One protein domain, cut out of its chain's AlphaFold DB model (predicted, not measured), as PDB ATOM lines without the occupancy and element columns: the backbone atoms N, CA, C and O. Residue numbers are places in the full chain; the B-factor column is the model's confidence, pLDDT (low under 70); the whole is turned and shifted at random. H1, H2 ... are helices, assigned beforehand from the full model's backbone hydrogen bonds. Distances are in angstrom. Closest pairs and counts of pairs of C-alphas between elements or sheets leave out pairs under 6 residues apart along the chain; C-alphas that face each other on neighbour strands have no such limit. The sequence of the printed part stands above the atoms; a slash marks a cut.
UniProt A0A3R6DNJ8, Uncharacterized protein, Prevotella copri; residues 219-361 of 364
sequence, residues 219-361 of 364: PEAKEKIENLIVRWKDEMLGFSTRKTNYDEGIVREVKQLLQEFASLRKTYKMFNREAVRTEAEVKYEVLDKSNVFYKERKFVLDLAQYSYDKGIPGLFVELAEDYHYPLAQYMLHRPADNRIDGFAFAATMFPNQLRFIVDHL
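This is residues 219 to 361 of the 364 residues of an uncharacterized protein of Prevotella copri (UniProt A0A3R6DNJ8). A bundle of nearly aligned helices has H2 and H4 side by side in its middle, with H3 packed along one side of this pair and H7 along the opposite side. H1 lies beyond H2 at one end of the longest axis, and the short pair H5 and H6 lies beyond H4 towards the other end. The printed part has 143 residues with seven named helices, in the order H1 to H7, and no named strand; its class is all helix. It is compact, with a radius of gyration of the C-alphas of 15.1 A, and spans 43 by 34 by 29 A.

H1, residues 219 to 234, touches H2, residues 249 to 270, at a shallow tilt of 10 degrees, the same way; the closest C-alphas are those of Ile 225 and Val 251, 6.2 A apart. H2 and H3, residues 273 to 285, form a helical hairpin at 31 degrees, and H2 touches H3 with residues 264 to 268 alone, closest at the C-alphas of Tyr 268 and Val 276, 5.7 A. H3 and H4, residues 294 to 308, form a second helical hairpin, also at 31 degrees, closest at the C-alphas of Ala 280 and Leu 301, 5.3 A. H2 and H4 are close but not clearly touching, the same way at 3 degrees, with the C-alphas of Leu 257 and Arg 297 7.4 A apart. H5, residues 317 to 321, touches H6, residues 326 to 332, closest at the C-alphas of Ala 320 and Gln 329, 4.8 A. H6 is close but not clearly touching to H4, with the C-alphas of Phe 299 and Ala 328 6.9 A apart. H7, residues 350 to 359, touches H2, opposite ways at 17 degrees, closest at the C-alphas of Arg 265 and Pro 351, 5.9 A. H7 also touches H4, opposite ways at 19 degrees, closest at the C-alphas of Ser 307 and Phe 350, 7.1 A. Among the pairs that are apart are H1 and H4, and H3 and H7. Every O i to N i+4 pair is within hydrogen-bond range in H3, H5, H6 and H7; the figures are 11 of 12 in H1, 17 of 18 in H2 and 10 of 11 in H4.

H1 begins at C-alpha 219, (363.079, 603.660, 377.225), and is 22.8 A long. H2 is the longest helix, 31.2 A from C-alpha 249 at (363.790, 604.643, 392.545) to C-alpha 270. H3 is 18.9 A long and H4 21.6 A. H5 and H6 are short, and H7, 14.2 A, ends at C-alpha 359, (359.305, 587.051, 381.514).

The C-alphas farthest apart, those of Asp 247 and Ala 336, are 46.0 A apart. The printed part has no cut. The links H1 to H2, 14 residues, and H6 to H7, 17 residues, are long. The mean pLDDT of the printed part is 87.6; residue 236, residues 240 to 241 and residues 243 to 248 are under 70.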
ATOM      1  N   PRO A 219     361.859 604.205 377.834       86.06
ATOM      2  CA  PRO A 219     363.079 603.660 377.225       86.06
ATOM      3  C   PRO A 219     364.286 603.569 378.173       86.06
ATOM      4  O   PRO A 219     364.914 602.516 378.265       86.06
ATOM      5  N   GLU A 220     364.552 604.635 378.933       84.12
ATOM      6  CA  GLU A 220     365.688 604.720 379.863       84.12
ATOM      7  C   GLU A 220     365.586 603.731 381.035       84.12
ATOM      8  O   GLU A 220     366.573 603.095 381.416       84.12
ATOM      9  N   ALA A 221     364.390 603.580 381.612       86.56
ATOM     10  CA  ALA A 221     364.144 602.645 382.708       86.56
ATOM     11  C   ALA A 221     364.083 601.199 382.198       86.56
ATOM     12  O   ALA A 221     364.638 600.289 382.821       86.56
ATOM     13  N   LYS A 222     363.447 600.997 381.040       89.75
ATOM     14  CA  LYS A 222     363.222 599.697 380.414       89.75
ATOM     15  C   LYS A 222     364.533 598.981 380.120       89.75
ATOM     16  O   LYS A 222     364.678 597.833 380.524       89.75
ATOM     17  N   GLU A 223     365.510 599.658 379.516       89.31
ATOM     18  CA  GLU A 223     366.822 599.060 379.224       89.31
ATOM     19  C   GLU A 223     367.507 598.545 380.504       89.31
ATOM     20  O   GLU A 223     368.032 597.429 380.565       89.31
ATOM     21  N   LYS A 224     367.466 599.334 381.583       89.31
ATOM     22  CA  LYS A 224     368.061 598.953 382.875       89.31
ATOM     23  C   LYS A 224     367.327 597.777 383.513       89.31
ATOM     24  O   LYS A 224     367.966 596.890 384.084       89.31
ATOM     25  N   ILE A 225     366.000 597.758 383.415       90.62
ATOM     26  CA  ILE A 225     365.153 596.683 383.935       90.62
ATOM     27  C   ILE A 225     365.357 595.384 383.145       90.62
ATOM     28  O   ILE A 225     365.512 594.325 383.750       90.62
ATOM     29  N   GLU A 226     365.439 595.443 381.818       90.44
ATOM     30  CA  GLU A 226     365.728 594.278 380.976       90.44
ATOM     31  C   GLU A 226     367.098 593.683 381.316       90.44
ATOM     32  O   GLU A 226     367.216 592.475 381.528       90.44
ATOM     33  N   ASN A 227     368.114 594.530 381.498       89.19
ATOM     34  CA  ASN A 227     369.435 594.102 381.958       89.19
ATOM     35  C   ASN A 227     369.390 593.433 383.345       89.19
ATOM     36  O   ASN A 227     370.073 592.430 383.573       89.19
ATOM     37  N   LEU A 228     368.577 593.943 384.278       89.69
ATOM     38  CA  LEU A 228     368.345 593.294 385.574       89.69
ATOM     39  C   LEU A 228     367.700 591.915 385.419       89.69
ATOM     40  O   LEU A 228     368.126 590.973 386.085       89.69
ATOM     41  N   ILE A 229     366.702 591.789 384.544       91.25
ATOM     42  CA  ILE A 229     365.993 590.535 384.281       91.25
ATOM     43  C   ILE A 229     366.925 589.500 383.634       91.25
ATOM     44  O   ILE A 229     366.945 588.347 384.070       91.25
ATOM     45  N   VAL A 230     367.726 589.888 382.634       90.50
ATOM     46  CA  VAL A 230     368.731 589.009 382.002       90.50
ATOM     47  C   VAL A 230     369.708 588.496 383.054       90.50
ATOM     48  O   VAL A 230     369.866 587.288 383.228       90.50
ATOM     49  N   ARG A 231     370.271 589.405 383.853       88.75
ATOM     50  CA  ARG A 231     371.176 589.031 384.943       88.75
ATOM     51  C   ARG A 231     370.515 588.134 385.978       88.75
ATOM     52  O   ARG A 231     371.145 587.192 386.438       88.75
ATOM     53  N   TRP A 232     369.263 588.387 386.352       92.06
ATOM     54  CA  TRP A 232     368.523 587.539 387.290       92.06
ATOM     55  C   TRP A 232     368.362 586.100 386.775       92.06
ATOM     56  O   TRP A 232     368.444 585.144 387.552       92.06
ATOM     57  N   LYS A 233     368.164 585.925 385.463       89.00
ATOM     58  CA  LYS A 233     368.048 584.598 384.837       89.00
ATOM     59  C   LYS A 233     369.368 583.830 384.898       89.00
ATOM     60  O   LYS A 233     369.342 582.647 385.260       89.00
ATOM     61  N   ASP A 234     370.475 584.509 384.605       86.94
ATOM     62  CA  ASP A 234     371.824 583.931 384.555       86.94
ATOM     63  C   ASP A 234     372.406 583.685 385.956       86.94
ATOM     64  O   ASP A 234     373.010 582.647 386.241       86.94
ATOM     65  N   GLU A 235     372.185 584.622 386.879       82.31
ATOM     66  CA  GLU A 235     372.721 584.603 388.237       82.31
ATOM     67  C   GLU A 235     371.868 583.716 389.158       82.31
ATOM     68  O   GLU A 235     371.148 584.188 390.034       82.31
ATOM     69  N   MET A 236     372.005 582.397 388.997       67.31
ATOM     70  CA  MET A 236     371.291 581.353 389.752       67.31
ATOM     71  C   MET A 236     371.122 581.617 391.263       67.31
ATOM     72  O   MET A 236     370.015 581.498 391.780       67.31
ATOM     73  N   LEU A 237     372.213 581.893 391.990       70.06
ATOM     74  CA  LEU A 237     372.218 582.005 393.463       70.06
ATOM     75  C   LEU A 237     372.768 583.348 393.969       70.06
ATOM     76  O   LEU A 237     372.594 583.681 395.140       70.06
ATOM     77  N   GLY A 238     373.468 584.095 393.109       74.62
ATOM     78  CA  GLY A 238     374.209 585.297 393.496       74.62
ATOM     79  C   GLY A 238     373.354 586.562 393.564       74.62
ATOM     80  O   GLY A 238     373.685 587.471 394.329       74.62
ATOM     81  N   PHE A 239     372.246 586.610 392.820       83.50
ATOM     82  CA  PHE A 239     371.464 587.833 392.625       83.50
ATOM     83  C   PHE A 239     370.930 588.429 393.941       83.50
ATOM     84  O   PHE A 239     371.048 589.632 394.174       83.50
ATOM     85  N   SER A 240     370.416 587.589 394.849       68.31
ATOM     86  CA  SER A 240     369.842 588.027 396.133       68.31
ATOM     87  C   SER A 240     370.866 588.644 397.095       68.31
ATOM     88  O   SER A 240     370.502 589.446 397.948       68.31
ATOM     89  N   THR A 241     372.154 588.324 396.941       63.06
ATOM     90  CA  THR A 241     373.226 588.772 397.855       63.06
ATOM     91  C   THR A 241     373.946 590.043 397.399       63.06
ATOM     92  O   THR A 241     374.683 590.654 398.174       63.06
ATOM     93  N   ARG A 242     373.741 590.477 396.149       70.06
ATOM     94  CA  ARG A 242     374.446 591.632 395.582       70.06
ATOM     95  C   ARG A 242     373.807 592.949 396.024       70.06
ATOM     96  O   ARG A 242     372.747 593.360 395.538       70.06
ATOM     97  N   LYS A 243     374.513 593.669 396.897       62.78
ATOM     98  CA  LYS A 243     374.290 595.104 397.093       62.78
ATOM     99  C   LYS A 243     374.751 595.825 395.827       62.78
ATOM    100  O   LYS A 243     375.926 595.810 395.490       62.78
ATOM    101  N   THR A 244     373.813 596.431 395.117       56.97
ATOM    102  CA  THR A 244     374.110 597.409 394.065       56.97
ATOM    103  C   THR A 244     373.206 598.598 394.315       56.97
ATOM    104  O   THR A 244     371.999 598.411 394.497       56.97
ATOM    105  N   ASN A 245     373.806 599.783 394.386       54.91
ATOM    106  CA  ASN A 245     373.075 601.039 394.402       54.91
ATOM    107  C   ASN A 245     372.639 601.311 392.963       54.91
ATOM    108  O   ASN A 245     373.475 601.340 392.066       54.91
ATOM    109  N   TYR A 246     371.334 601.429 392.751       55.38
ATOM    110  CA  TYR A 246     370.791 602.061 391.557       55.38
ATOM    111  C   TYR A 246     370.237 603.407 392.001       55.38
ATOM    112  O   TYR A 246     369.524 603.463 393.006       55.38
ATOM    113  N   ASP A 247     370.579 604.462 391.269       53.38
ATOM    114  CA  ASP A 247     370.212 605.836 391.621       53.38
ATOM    115  C   ASP A 247     368.723 606.130 391.350       53.38
ATOM    116  O   ASP A 247     368.137 607.034 391.941       53.38
ATOM    117  N   GLU A 248     368.065 605.307 390.525       68.38
ATOM    118  CA  GLU A 248     366.661 605.471 390.135       68.38
ATOM    119  C   GLU A 248     365.710 604.619 390.985       68.38
ATOM    120  O   GLU A 248     365.773 603.384 391.003       68.38
ATOM    121  N   GLY A 249     364.766 605.286 391.658       76.25
ATOM    122  CA  GLY A 249     363.790 604.643 392.545       76.25
ATOM    123  C   GLY A 249     362.934 603.567 391.865       76.25
ATOM    124  O   GLY A 249     362.657 602.542 392.482       76.25
ATOM    125  N   ILE A 250     362.586 603.758 390.589       79.00
ATOM    126  CA  ILE A 250     361.764 602.825 389.801       79.00
ATOM    127  C   ILE A 250     362.518 601.513 389.514       79.00
ATOM    128  O   ILE A 250     361.990 600.423 389.724       79.00
ATOM    129  N   VAL A 251     363.789 601.598 389.110       84.38
ATOM    130  CA  VAL A 251     364.643 600.421 388.856       84.38
ATOM    131  C   VAL A 251     364.887 599.636 390.150       84.38
ATOM    132  O   VAL A 251     364.928 598.402 390.156       84.38
ATOM    133  N   ARG A 252     365.004 600.344 391.280       85.44
ATOM    134  CA  ARG A 252     365.180 599.742 392.608       85.44
ATOM    135  C   ARG A 252     363.992 598.866 393.021       85.44
ATOM    136  O   ARG A 252     364.222 597.822 393.628       85.44
ATOM    137  N   GLU A 253     362.761 599.246 392.689       88.25
ATOM    138  CA  GLU A 253     361.557 598.459 393.013       88.25
ATOM    139  C   GLU A 253     361.537 597.115 392.286       88.25
ATOM    140  O   GLU A 253     361.359 596.071 392.918       88.25
ATOM    141  N   VAL A 254     361.818 597.119 390.979       90.69
ATOM    142  CA  VAL A 254     361.926 595.879 390.195       90.69
ATOM    143  C   VAL A 254     363.044 594.999 390.740       90.69
ATOM    144  O   VAL A 254     362.879 593.792 390.914       90.69
ATOM    145  N   LYS A 255     364.191 595.595 391.077       88.81
ATOM    146  CA  LYS A 255     365.299 594.851 391.671       88.81
ATOM    147  C   LYS A 255     364.894 594.163 392.977       88.81
ATOM    148  O   LYS A 255     365.250 593.003 393.162       88.81
ATOM    149  N   GLN A 256     364.186 594.849 393.872       89.75
ATOM    150  CA  GLN A 256     363.733 594.266 395.141       89.75
ATOM    151  C   GLN A 256     362.817 593.062 394.906       89.75
ATOM    152  O   GLN A 256     363.027 592.012 395.510       89.75
ATOM    153  N   LEU A 257     361.872 593.175 393.966       92.81
ATOM    154  CA  LEU A 257     361.035 592.049 393.548       92.81
ATOM    155  C   LEU A 257     361.883 590.861 393.065       92.81
ATOM    156  O   LEU A 257     361.741 589.738 393.547       92.81
ATOM    157  N   LEU A 258     362.815 591.114 392.145       92.50
ATOM    158  CA  LEU A 258     363.701 590.083 391.606       92.50
ATOM    159  C   LEU A 258     364.585 589.455 392.698       92.50
ATOM    160  O   LEU A 258     364.835 588.249 392.674       92.50
ATOM    161  N   GLN A 259     365.042 590.229 393.684       90.94
ATOM    162  CA  GLN A 259     365.814 589.714 394.818       90.94
ATOM    163  C   GLN A 259     364.987 588.761 395.685       90.94
ATOM    164  O   GLN A 259     365.504 587.724 396.106       90.94
ATOM    165  N   GLU A 260     363.711 589.067 395.909       91.94
ATOM    166  CA  GLU A 260     362.794 588.181 396.628       91.94
ATOM    167  C   GLU A 260     362.545 586.882 395.862       91.94
ATOM    168  O   GLU A 260     362.682 585.800 396.436       91.94
ATOM    169  N   PHE A 261     362.286 586.959 394.555       93.31
ATOM    170  CA  PHE A 261     362.109 585.762 393.726       93.31
ATOM    171  C   PHE A 261     363.394 584.929 393.642       93.31
ATOM    172  O   PHE A 261     363.345 583.698 393.669       93.31
ATOM    173  N   ALA A 262     364.563 585.578 393.593       91.62
ATOM    174  CA  ALA A 262     365.855 584.898 393.647       91.62
ATOM    175  C   ALA A 262     366.072 584.182 394.989       91.62
ATOM    176  O   ALA A 262     366.657 583.099 395.007       91.62
ATOM    177  N   SER A 263     365.605 584.763 396.100       91.31
ATOM    178  CA  SER A 263     365.672 584.150 397.432       91.31
ATOM    179  C   SER A 263     364.869 582.848 397.481       91.31
ATOM    180  O   SER A 263     365.444 581.793 397.741       91.31
ATOM    181  N   LEU A 264     363.598 582.882 397.063       91.50
ATOM    182  CA  LEU A 264     362.742 581.690 397.008       91.50
ATOM    183  C   LEU A 264     363.313 580.613 396.068       91.50
ATOM    184  O   LEU A 264     363.346 579.428 396.407       91.50
ATOM    185  N   ARG A 265     363.826 581.016 394.895       89.69
ATOM    186  CA  ARG A 265     364.494 580.107 393.946       89.69
ATOM    187  C   ARG A 265     365.745 579.462 394.552       89.69
ATOM    188  O   ARG A 265     365.991 578.276 394.327       89.69
ATOM    189  N   LYS A 266     366.541 580.230 395.304       88.44
ATOM    190  CA  LYS A 266     367.730 579.743 396.013       88.44
ATOM    191  C   LYS A 266     367.345 578.729 397.083       88.44
ATOM    192  O   LYS A 266     367.939 577.653 397.106       88.44
ATOM    193  N   THR A 267     366.344 579.032 397.903       89.38
ATOM    194  CA  THR A 267     365.853 578.130 398.952       89.38
ATOM    195  C   THR A 267     365.335 576.826 398.358       89.38
ATOM    196  O   THR A 267     365.729 575.756 398.811       89.38
ATOM    197  N   TYR A 268     364.580 576.899 397.256       88.12
ATOM    198  CA  TYR A 268     364.106 575.715 396.530       88.12
ATOM    199  C   TYR A 268     365.249 574.816 396.051       88.12
ATOM    200  O   TYR A 268     365.128 573.596 396.063       88.12
ATOM    201  N   LYS A 269     366.360 575.411 395.598       84.50
ATOM    202  CA  LYS A 269     367.502 574.665 395.058       84.50
ATOM    203  C   LYS A 269     368.434 574.116 396.143       84.50
ATOM    204  O   LYS A 269     369.037 573.070 395.933       84.50
ATOM    205  N   MET A 270     368.618 574.852 397.240       83.62
ATOM    206  CA  MET A 270     369.535 574.479 398.326       83.62
ATOM    207  C   MET A 270     368.895 573.554 399.364       83.62
ATOM    208  O   MET A 270     369.610 572.799 400.015       83.62
ATOM    209  N   PHE A 271     367.575 573.625 399.523       84.81
ATOM    210  CA  PHE A 271     366.832 572.914 400.558       84.81
ATOM    211  C   PHE A 271     365.671 572.121 399.937       84.81
ATOM    212  O   PHE A 271     365.782 571.603 398.826       84.81
ATOM    213  N   ASN A 272     364.568 571.970 400.669       83.81
ATOM    214  CA  ASN A 272     363.379 571.239 400.246       83.81
ATOM    215  C   ASN A 272     362.178 572.192 400.056       83.81
ATOM    216  O   ASN A 272     362.257 573.397 400.294       83.81
ATOM    217  N   ARG A 273     361.040 571.641 399.622       83.81
ATOM    218  CA  ARG A 273     359.801 572.413 399.409       83.81
ATOM    219  C   ARG A 273     359.216 572.987 400.703       83.81
ATOM    220  O   ARG A 273     358.543 574.008 400.652       83.81
ATOM    221  N   GLU A 274     359.484 572.353 401.840       88.56
ATOM    222  CA  GLU A 274     359.049 572.818 403.160       88.56
ATOM    223  C   GLU A 274     359.753 574.126 403.545       88.56
ATOM    224  O   GLU A 274     359.094 575.087 403.918       88.56
ATOM    225  N   ALA A 275     361.068 574.226 403.324       90.44
ATOM    226  CA  ALA A 275     361.819 575.457 403.567       90.44
ATOM    227  C   ALA A 275     361.323 576.630 402.702       90.44
ATOM    228  O   ALA A 275     361.251 577.766 403.170       90.44
ATOM    229  N   VAL A 276     360.948 576.359 401.447       89.94
ATOM    230  CA  VAL A 276     360.364 577.371 400.545       89.94
ATOM    231  C   VAL A 276     359.010 577.846 401.059       89.94
ATOM    232  O   VAL A 276     358.728 579.040 401.008       89.94
ATOM    233  N   ARG A 277     358.189 576.927 401.577       91.00
ATOM    234  CA  ARG A 277     356.914 577.259 402.211       91.00
ATOM    235  C   ARG A 277     357.127 578.155 403.431       91.00
ATOM    236  O   ARG A 277     356.497 579.203 403.497       91.00
ATOM    237  N   THR A 278     358.025 577.791 404.344       92.62
ATOM    238  CA  THR A 278     358.307 578.599 405.540       92.62
ATOM    239  C   THR A 278     358.807 579.996 405.173       92.62
ATOM    240  O   THR A 278     358.354 580.987 405.740       92.62
ATOM    241  N   GLU A 279     359.701 580.114 404.184       93.19
ATOM    242  CA  GLU A 279     360.130 581.430 403.693       93.19
ATOM    243  C   GLU A 279     358.957 582.227 403.099       93.19
ATOM    244  O   GLU A 279     358.860 583.436 403.324       93.19
ATOM    245  N   ALA A 280     358.068 581.571 402.350       92.88
ATOM    246  CA  ALA A 280     356.900 582.218 401.771       92.88
ATOM    247  C   ALA A 280     355.904 582.692 402.842       92.88
ATOM    248  O   ALA A 280     355.373 583.790 402.708       92.88
ATOM    249  N   GLU A 281     355.689 581.916 403.908       92.38
ATOM    250  CA  GLU A 281     354.853 582.289 405.059       92.38
ATOM    251  C   GLU A 281     355.401 583.544 405.761       92.38
ATOM    252  O   GLU A 281     354.665 584.508 405.945       92.38
ATOM    253  N   VAL A 282     356.714 583.607 406.027       93.62
ATOM    254  CA  VAL A 282     357.357 584.802 406.617       93.62
ATOM    255  C   VAL A 282     357.200 586.034 405.721       93.62
ATOM    256  O   VAL A 282     356.956 587.140 406.197       93.62
ATOM    257  N   LYS A 283     357.334 585.871 404.399       93.75
ATOM    258  CA  LYS A 283     357.128 586.976 403.446       93.75
ATOM    259  C   LYS A 283     355.664 587.396 403.343       93.75
ATOM    260  O   LYS A 283     355.398 588.554 403.032       93.75
ATOM    261  N   TYR A 284     354.742 586.478 403.604       91.25
ATOM    262  CA  TYR A 284     353.311 586.740 403.628       91.25
ATOM    263  C   TYR A 284     352.920 587.688 404.767       91.25
ATOM    264  O   TYR A 284     352.116 588.589 404.548       91.25
ATOM    265  N   GLU A 285     353.523 587.530 405.948       90.44
ATOM    266  CA  GLU A 285     353.245 588.365 407.131       90.44
ATOM    267  C   GLU A 285     353.571 589.850 406.920       90.44
ATOM    268  O   GLU A 285     352.943 590.720 407.520       90.44
ATOM    269  N   VAL A 286     354.541 590.145 406.054       91.69
ATOM    270  CA  VAL A 286     355.002 591.510 405.752       91.69
ATOM    271  C   VAL A 286     354.555 591.998 404.369       91.69
ATOM    272  O   VAL A 286     355.084 592.987 403.859       91.69
ATOM    273  N   LEU A 287     353.614 591.296 403.728       92.06
ATOM    274  CA  LEU A 287     353.145 591.630 402.388       92.06
ATOM    275  C   LEU A 287     352.269 592.893 402.408       92.06
ATOM    276  O   LEU A 287     351.179 592.912 402.976       92.06
ATOM    277  N   ASP A 288     352.734 593.937 401.729       87.38
ATOM    278  CA  ASP A 288     352.056 595.230 401.642       87.38
ATOM    279  C   ASP A 288     351.178 595.326 400.382       87.38
ATOM    280  O   ASP A 288     351.683 595.251 399.257       87.38
ATOM    281  N   LYS A 289     349.864 595.532 400.570       86.06
ATOM    282  CA  LYS A 289     348.890 595.714 399.476       86.06
ATOM    283  C   LYS A 289     349.126 596.986 398.661       86.06
ATOM    284  O   LYS A 289     348.691 597.047 397.518       86.06
ATOM    285  N   SER A 290     349.807 597.984 399.225       79.31
ATOM    286  CA  SER A 290     350.114 599.246 398.540       79.31
ATOM    287  C   SER A 290     351.336 599.160 397.613       79.31
ATOM    288  O   SER A 290     351.681 600.132 396.933       79.31
ATOM    289  N   ASN A 291     352.013 598.004 397.582       87.12
ATOM    290  CA  ASN A 291     353.167 597.768 396.727       87.12
ATOM    291  C   ASN A 291     352.746 597.601 395.258       87.12
ATOM    292  O   ASN A 291     351.884 596.785 394.946       87.12
ATOM    293  N   VAL A 292     353.450 598.274 394.341       87.88
ATOM    294  CA  VAL A 292     353.192 598.208 392.886       87.88
ATOM    295  C   VAL A 292     353.272 596.786 392.302       87.88
ATOM    296  O   VAL A 292     352.672 596.509 391.265       87.88
ATOM    297  N   PHE A 293     354.001 595.884 392.970       91.69
ATOM    298  CA  PHE A 293     354.123 594.469 392.617       91.69
ATOM    299  C   PHE A 293     353.376 593.538 393.584       91.69
ATOM    300  O   PHE A 293     353.751 592.373 393.741       91.69
ATOM    301  N   TYR A 294     352.358 594.036 394.297       92.12
ATOM    302  CA  TYR A 294     351.580 593.234 395.247       92.12
ATOM    303  C   TYR A 294     351.036 591.959 394.597       92.12
ATOM    304  O   TYR A 294     351.193 590.874 395.159       92.12
ATOM    305  N   LYS A 295     350.457 592.070 393.395       92.88
ATOM    306  CA  LYS A 295     349.827 590.944 392.688       92.88
ATOM    307  C   LYS A 295     350.846 589.854 392.361       92.88
ATOM    308  O   LYS A 295     350.615 588.682 392.645       92.88
ATOM    309  N   GLU A 296     352.001 590.243 391.833       95.06
ATOM    310  CA  GLU A 296     353.091 589.347 391.452       95.06
ATOM    311  C   GLU A 296     353.714 588.687 392.682       95.06
ATOM    312  O   GLU A 296     353.929 587.474 392.691       95.06
ATOM    313  N   ARG A 297     353.968 589.467 393.743       95.50
ATOM    314  CA  ARG A 297     354.488 588.963 395.023       95.50
ATOM    315  C   ARG A 297     353.527 587.955 395.626       95.50
ATOM    316  O   ARG A 297     353.924 586.819 395.871       95.50
ATOM    317  N   LYS A 298     352.263 588.342 395.808       95.81
ATOM    318  CA  LYS A 298     351.230 587.475 396.371       95.81
ATOM    319  C   LYS A 298     351.092 586.187 395.564       95.81
ATOM    320  O   LYS A 298     351.100 585.108 396.146       95.81
ATOM    321  N   PHE A 299     351.052 586.286 394.233       96.44
ATOM    322  CA  PHE A 299     350.929 585.117 393.365       96.44
ATOM    323  C   PHE A 299     352.095 584.143 393.543       96.44
ATOM    324  O   PHE A 299     351.887 582.935 393.628       96.44
ATOM    325  N   VAL A 300     353.328 584.649 393.623       96.19
ATOM    326  CA  VAL A 300     354.518 583.812 393.831       96.19
ATOM    327  C   VAL A 300     354.516 583.148 395.203       96.19
ATOM    328  O   VAL A 300     354.924 581.990 395.316       96.19
ATOM    329  N   LEU A 301     354.044 583.845 396.237       95.62
ATOM    330  CA  LEU A 301     353.911 583.276 397.575       95.62
ATOM    331  C   LEU A 301     352.814 582.199 397.625       95.62
ATOM    332  O   LEU A 301     353.055 581.125 398.176       95.62
ATOM    333  N   ASP A 302     351.665 582.419 396.978       95.31
ATOM    334  CA  ASP A 302     350.628 581.387 396.806       95.31
ATOM    335  C   ASP A 302     351.162 580.181 396.032       95.31
ATOM    336  O   ASP A 302     350.933 579.030 396.402       95.31
ATOM    337  N   LEU A 303     351.934 580.429 394.973       94.25
ATOM    338  CA  LEU A 303     352.540 579.378 394.168       94.25
ATOM    339  C   LEU A 303     353.548 578.546 394.972       94.25
ATOM    340  O   LEU A 303     353.598 577.324 394.816       94.25
ATOM    341  N   ALA A 304     354.334 579.187 395.840       92.56
ATOM    342  CA  ALA A 304     355.257 578.504 396.736       92.56
ATOM    343  C   ALA A 304     354.509 577.536 397.668       92.56
ATOM    344  O   ALA A 304     354.896 576.367 397.761       92.56
ATOM    345  N   GLN A 305     353.398 577.977 398.267       90.94
ATOM    346  CA  GLN A 305     352.541 577.129 399.103       90.94
ATOM    347  C   GLN A 305     351.882 575.999 398.298       90.94
ATOM    348  O   GLN A 305     351.984 574.833 398.681       90.94
ATOM    349  N   TYR A 306     351.315 576.312 397.129       89.81
ATOM    350  CA  TYR A 306     350.706 575.333 396.221       89.81
ATOM    351  C   TYR A 306     351.686 574.233 395.788       89.81
ATOM    352  O   TYR A 306     351.314 573.071 395.611       89.81
ATOM    353  N   SER A 307     352.961 574.586 395.592       84.69
ATOM    354  CA  SER A 307     354.003 573.633 395.193       84.69
ATOM    355  C   SER A 307     354.320 572.590 396.276       84.69
ATOM    356  O   SER A 307     354.807 571.494 395.955       84.69
ATOM    357  N   TYR A 308     354.043 572.933 397.538       83.50
ATOM    358  CA  TYR A 308     354.167 572.059 398.697       83.50
ATOM    359  C   TYR A 308     352.899 571.220 398.889       83.50
ATOM    360  O   TYR A 308     352.987 569.993 398.887       83.50
ATOM    361  N   ASP A 309     351.737 571.870 398.985       82.06
ATOM    362  CA  ASP A 309     350.440 571.218 399.167       82.06
ATOM    363  C   ASP A 309     349.378 571.843 398.251       82.06
ATOM    364  O   ASP A 309     349.037 573.022 398.347       82.06
ATOM    365  N   LYS A 310     348.833 571.019 397.350       82.44
ATOM    366  CA  LYS A 310     347.800 571.427 396.389       82.44
ATOM    367  C   LYS A 310     346.408 571.540 397.015       82.44
ATOM    368  O   LYS A 310     345.507 572.038 396.348       82.44
ATOM    369  N   GLY A 311     346.222 571.028 398.233       79.00
ATOM    370  CA  GLY A 311     344.951 571.004 398.953       79.00
ATOM    371  C   GLY A 311     344.675 572.250 399.793       79.00
ATOM    372  O   GLY A 311     343.629 572.304 400.432       79.00
ATOM    373  N   ILE A 312     345.580 573.238 399.805       82.06
ATOM    374  CA  ILE A 312     345.403 574.473 400.577       82.06
ATOM    375  C   ILE A 312     344.235 575.276 399.976       82.06
ATOM    376  O   ILE A 312     344.323 575.719 398.825       82.06
ATOM    377  N   PRO A 313     343.136 575.472 400.725       82.00
ATOM    378  CA  PRO A 313     341.983 576.207 400.227       82.00
ATOM    379  C   PRO A 313     342.286 577.708 400.150       82.00
ATOM    380  O   PRO A 313     343.012 578.252 400.978       82.00
ATOM    381  N   GLY A 314     341.696 578.389 399.169       87.94
ATOM    382  CA  GLY A 314     341.750 579.851 399.058       87.94
ATOM    383  C   GLY A 314     342.979 580.432 398.348       87.94
ATOM    384  O   GLY A 314     342.993 581.634 398.085       87.94
ATOM    385  N   LEU A 315     343.979 579.618 397.982       92.81
ATOM    386  CA  LEU A 315     345.103 580.091 397.162       92.81
ATOM    387  C   LEU A 315     344.598 580.661 395.832       92.81
ATOM    388  O   LEU A 315     343.702 580.090 395.211       92.81
ATOM    389  N   PHE A 316     345.197 581.767 395.383       95.25
ATOM    390  CA  PHE A 316     344.871 582.468 394.136       95.25
ATOM    391  C   PHE A 316     343.482 583.131 394.061       95.25
ATOM    392  O   PHE A 316     343.290 583.957 393.173       95.25
ATOM    393  N   VAL A 317     342.542 582.840 394.971       95.06
ATOM    394  CA  VAL A 317     341.144 583.323 394.912       95.06
ATOM    395  C   VAL A 317     341.066 584.849 394.899       95.06
ATOM    396  O   VAL A 317     340.577 585.408 393.924       95.06
ATOM    397  N   GLU A 318     341.652 585.527 395.895       93.75
ATOM    398  CA  GLU A 318     341.691 587.003 395.957       93.75
ATOM    399  C   GLU A 318     342.248 587.597 394.652       93.75
ATOM    400  O   GLU A 318     341.680 588.515 394.070       93.75
ATOM    401  N   LEU A 319     343.354 587.048 394.141       94.44
ATOM    402  CA  LEU A 319     343.981 587.566 392.925       94.44
ATOM    403  C   LEU A 319     343.134 587.334 391.669       94.44
ATOM    404  O   LEU A 319     343.153 588.171 390.770       94.44
ATOM    405  N   ALA A 320     342.421 586.214 391.578       93.44
ATOM    406  CA  ALA A 320     341.601 585.878 390.421       93.44
ATOM    407  C   ALA A 320     340.263 586.633 390.405       93.44
ATOM    408  O   ALA A 320     339.828 587.088 389.341       93.44
ATOM    409  N   GLU A 321     339.623 586.751 391.567       92.62
ATOM    410  CA  GLU A 321     338.286 587.326 391.721       92.62
ATOM    411  C   GLU A 321     338.345 588.847 391.871       92.62
ATOM    412  O   GLU A 321     337.712 589.543 391.081       92.62
ATOM    413  N   ASP A 322     339.160 589.368 392.795       88.81
ATOM    414  CA  ASP A 322     339.186 590.805 393.106       88.81
ATOM    415  C   ASP A 322     340.080 591.593 392.141       88.81
ATOM    416  O   ASP A 322     339.786 592.735 391.787       88.81
ATOM    417  N   TYR A 323     341.200 590.996 391.717       87.62
ATOM    418  CA  TYR A 323     342.203 591.676 390.885       87.62
ATOM    419  C   TYR A 323     342.215 591.230 389.424       87.62
ATOM    420  O   TYR A 323     342.976 591.806 388.640       87.62
ATOM    421  N   HIS A 324     341.425 590.210 389.073       90.50
ATOM    422  CA  HIS A 324     341.393 589.593 387.743       90.50
ATOM    423  C   HIS A 324     342.785 589.258 387.189       90.50
ATOM    424  O   HIS A 324     343.058 589.417 386.000       90.50
ATOM    425  N   TYR A 325     343.694 588.817 388.061       92.19
ATOM    426  CA  TYR A 325     345.078 588.555 387.696       92.19
ATOM    427  C   TYR A 325     345.171 587.292 386.816       92.19
ATOM    428  O   TYR A 325     344.811 586.204 387.289       92.19
ATOM    429  N   PRO A 326     345.681 587.381 385.569       92.94
ATOM    430  CA  PRO A 326     345.595 586.294 384.587       92.94
ATOM    431  C   PRO A 326     346.168 584.956 385.061       92.94
ATOM    432  O   PRO A 326     345.571 583.899 384.856       92.94
ATOM    433  N   LEU A 327     347.309 584.984 385.755       94.56
ATOM    434  CA  LEU A 327     347.940 583.764 386.255       94.56
ATOM    435  C   LEU A 327     347.148 583.102 387.387       94.56
ATOM    436  O   LEU A 327     347.122 581.875 387.481       94.56
ATOM    437  N   ALA A 328     346.479 583.893 388.228       95.00
ATOM    438  CA  ALA A 328     345.608 583.370 389.275       95.00
ATOM    439  C   ALA A 328     344.353 582.726 388.669       95.00
ATOM    440  O   ALA A 328     344.003 581.601 389.031       95.00
ATOM    441  N   GLN A 329     343.747 583.382 387.675       94.25
ATOM    442  CA  GLN A 329     342.620 582.826 386.923       94.25
ATOM    443  C   GLN A 329     343.000 581.525 386.214       94.25
ATOM    444  O   GLN A 329     342.259 580.553 386.310       94.25
ATOM    445  N   TYR A 330     344.180 581.456 385.587       94.38
ATOM    446  CA  TYR A 330     344.692 580.211 385.008       94.38
ATOM    447  C   TYR A 330     344.817 579.098 386.055       94.38
ATOM    448  O   TYR A 330     344.463 577.954 385.778       94.38
ATOM    449  N   MET A 331     345.304 579.401 387.262       93.12
ATOM    450  CA  MET A 331     345.476 578.386 388.305       93.12
ATOM    451  C   MET A 331     344.143 577.815 388.810       93.12
ATOM    452  O   MET A 331     344.097 576.613 389.087       93.12
ATOM    453  N   LEU A 332     343.083 578.633 388.882       91.62
ATOM    454  CA  LEU A 332     341.734 578.220 389.303       91.62
ATOM    455  C   LEU A 332     340.897 577.611 388.168       91.62
ATOM    456  O   LEU A 332     340.165 576.645 388.378       91.62
ATOM    457  N   HIS A 333     341.013 578.157 386.960       89.81
ATOM    458  CA  HIS A 333     340.198 577.827 385.793       89.81
ATOM    459  C   HIS A 333     341.094 577.455 384.613       89.81
ATOM    460  O   HIS A 333     341.182 578.169 383.611       89.81
ATOM    461  N   ARG A 334     341.798 576.325 384.737       85.81
ATOM    462  CA  ARG A 334     342.742 575.896 383.700       85.81
ATOM    463  C   ARG A 334     342.028 575.667 382.365       85.81
ATOM    464  O   ARG A 334     341.023 574.951 382.340       85.81
ATOM    465  N   PRO A 335     342.564 576.200 381.255       85.62
ATOM    466  CA  PRO A 335     342.041 575.913 379.929       85.62
ATOM    467  C   PRO A 335     342.233 574.433 379.581       85.62
ATOM    468  O   PRO A 335     343.081 573.745 380.153       85.62
ATOM    469  N   ALA A 336     341.443 573.939 378.626       85.94
ATOM    470  CA  ALA A 336     341.416 572.523 378.254       85.94
ATOM    471  C   ALA A 336     342.772 571.993 377.749       85.94
ATOM    472  O   ALA A 336     343.098 570.826 377.957       85.94
ATOM    473  N   ASP A 337     343.582 572.848 377.120       88.50
ATOM    474  CA  ASP A 337     344.937 572.521 376.664       88.50
ATOM    475  C   ASP A 337     346.006 572.660 377.769       88.50
ATOM    476  O   ASP A 337     347.179 572.344 377.546       88.50
ATOM    477  N   ASN A 338     345.601 573.090 378.972       87.50
ATOM    478  CA  ASN A 338     346.419 573.277 380.168       87.50
ATOM    479  C   ASN A 338     347.597 574.255 379.973       87.50
ATOM    480  O   ASN A 338     348.622 574.147 380.659       87.50
ATOM    481  N   ARG A 339     347.472 575.218 379.050       90.19
ATOM    482  CA  ARG A 339     348.533 576.180 378.715       90.19
ATOM    483  C   ARG A 339     348.086 577.628 378.896       90.19
ATOM    484  O   ARG A 339     346.926 577.957 378.709       90.19
ATOM    485  N   ILE A 340     349.035 578.492 379.239       91.31
ATOM    486  CA  ILE A 340     348.898 579.953 379.194       91.31
ATOM    487  C   ILE A 340     350.019 580.485 378.306       91.31
ATOM    488  O   ILE A 340     351.169 580.085 378.479       91.31
ATOM    489  N   ASP A 341     349.676 581.269 377.285       88.12
ATOM    490  CA  ASP A 341     350.606 581.728 376.240       88.12
ATOM    491  C   ASP A 341     351.474 580.593 375.660       88.12
ATOM    492  O   ASP A 341     352.686 580.695 375.474       88.12
ATOM    493  N   GLY A 342     350.840 579.439 375.421       89.19
ATOM    494  CA  GLY A 342     351.490 578.232 374.900       89.19
ATOM    495  C   GLY A 342     352.376 577.477 375.904       89.19
ATOM    496  O   GLY A 342     352.851 576.382 375.580       89.19
ATOM    497  N   PHE A 343     352.558 577.997 377.122       91.19
ATOM    498  CA  PHE A 343     353.387 577.429 378.181       91.19
ATOM    499  C   PHE A 343     352.566 576.599 379.178       91.19
ATOM    500  O   PHE A 343     351.548 577.039 379.709       91.19
ATOM    501  N   ALA A 344     353.025 575.381 379.480       91.62
ATOM    502  CA  ALA A 344     352.366 574.469 380.421       91.62
ATOM    503  C   ALA A 344     352.694 574.822 381.888       91.62
ATOM    504  O   ALA A 344     353.304 574.026 382.606       91.62
ATOM    505  N   PHE A 345     352.315 576.025 382.329       92.88
ATOM    506  CA  PHE A 345     352.764 576.641 383.583       92.88
ATOM    507  C   PHE A 345     352.662 575.716 384.802       92.88
ATOM    508  O   PHE A 345     353.665 575.461 385.477       92.88
ATOM    509  N   ALA A 346     351.485 575.135 385.052       88.88
ATOM    510  CA  ALA A 346     351.248 574.286 386.221       88.88
ATOM    511  C   ALA A 346     351.955 572.915 386.178       88.88
ATOM    512  O   ALA A 346     352.039 572.242 387.206       88.88
ATOM    513  N   ALA A 347     352.434 572.484 385.008       87.38
ATOM    514  CA  ALA A 347     353.152 571.219 384.834       87.38
ATOM    515  C   ALA A 347     354.674 571.365 385.016       87.38
ATOM    516  O   ALA A 347     355.383 570.361 385.087       87.38
ATOM    517  N   THR A 348     355.192 572.596 385.080       90.44
ATOM    518  CA  THR A 348     356.630 572.849 385.237       90.44
ATOM    519  C   THR A 348     357.052 572.970 386.703       90.44
ATOM    520  O   THR A 348     356.231 573.150 387.598       90.44
ATOM    521  N   MET A 349     358.358 572.853 386.965       89.75
ATOM    522  CA  MET A 349     358.900 573.043 388.313       89.75
ATOM    523  C   MET A 349     358.929 574.523 388.708       89.75
ATOM    524  O   MET A 349     359.127 575.390 387.857       89.75
ATOM    525  N   PHE A 350     358.849 574.791 390.013       89.62
ATOM    526  CA  PHE A 350     358.810 576.136 390.598       89.62
ATOM    527  C   PHE A 350     359.840 577.134 390.022       89.62
ATOM    528  O   PHE A 350     359.445 578.239 389.656       89.62
ATOM    529  N   PRO A 351     361.128 576.784 389.799       89.31
ATOM    530  CA  PRO A 351     362.074 577.713 389.172       89.31
ATOM    531  C   PRO A 351     361.705 578.138 387.742       89.31
ATOM    532  O   PRO A 351     361.984 579.271 387.350       89.31
ATOM    533  N   ASN A 352     361.086 577.250 386.958       91.50
ATOM    534  CA  ASN A 352     360.638 577.559 385.598       91.50
ATOM    535  C   ASN A 352     359.367 578.412 385.616       91.50
ATOM    536  O   ASN A 352     359.225 579.299 384.782       91.50
ATOM    537  N   GLN A 353     358.492 578.192 386.598       94.06
ATOM    538  CA  GLN A 353     357.324 579.039 386.832       94.06
ATOM    539  C   GLN A 353     357.746 580.467 387.203       94.06
ATOM    540  O   GLN A 353     357.262 581.418 386.599       94.06
ATOM    541  N   LEU A 354     358.718 580.627 388.112       93.50
ATOM    542  CA  LEU A 354     359.292 581.939 388.443       93.50
ATOM    543  C   LEU A 354     359.883 582.634 387.215       93.50
ATOM    544  O   LEU A 354     359.675 583.828 387.027       93.50
ATOM    545  N   ARG A 355     360.605 581.892 386.365       92.94
ATOM    546  CA  ARG A 355     361.143 582.444 385.117       92.94
ATOM    547  C   ARG A 355     360.029 582.947 384.198       92.94
ATOM    548  O   ARG A 355     360.144 584.060 383.706       92.94
ATOM    549  N   PHE A 356     358.958 582.171 384.032       94.19
ATOM    550  CA  PHE A 356     357.797 582.581 383.242       94.19
ATOM    551  C   PHE A 356     357.148 583.861 383.790       94.19
ATOM    552  O   PHE A 356     356.875 584.774 383.020       94.19
ATOM    553  N   ILE A 357     356.964 583.960 385.111       94.50
ATOM    554  CA  ILE A 357     356.415 585.163 385.761       94.50
ATOM    555  C   ILE A 357     357.302 586.384 385.489       94.50
ATOM    556  O   ILE A 357     356.799 587.439 385.124       94.50
ATOM    557  N   VAL A 358     358.624 586.243 385.627       93.31
ATOM    558  CA  VAL A 358     359.574 587.334 385.358       93.31
ATOM    559  C   VAL A 358     359.575 587.739 383.878       93.31
ATOM    560  O   VAL A 358     359.684 588.925 383.580       93.31
ATOM    561  N   ASP A 359     359.424 586.782 382.956       91.38
ATOM    562  CA  ASP A 359     359.305 587.051 381.514       91.38
ATOM    563  C   ASP A 359     358.046 587.861 381.165       91.38
ATOM    564  O   ASP A 359     358.053 588.604 380.188       91.38
ATOM    565  N   HIS A 360     357.000 587.758 381.988       90.69
ATOM    566  CA  HIS A 360     355.697 588.391 381.769       90.69
ATOM    567  C   HIS A 360     355.371 589.467 382.817       90.69
ATOM    568  O   HIS A 360     354.211 589.838 382.979       90.69
ATOM    569  N   LEU A 361     356.388 590.000 383.509       88.19
ATOM    570  CA  LEU A 361     356.223 590.908 384.654       88.19
ATOM    571  C   LEU A 361     355.411 592.180 384.341       88.19
ATOM    572  O   LEU A 361     354.779 592.753 385.224       88.19
TER     573      LEU A 361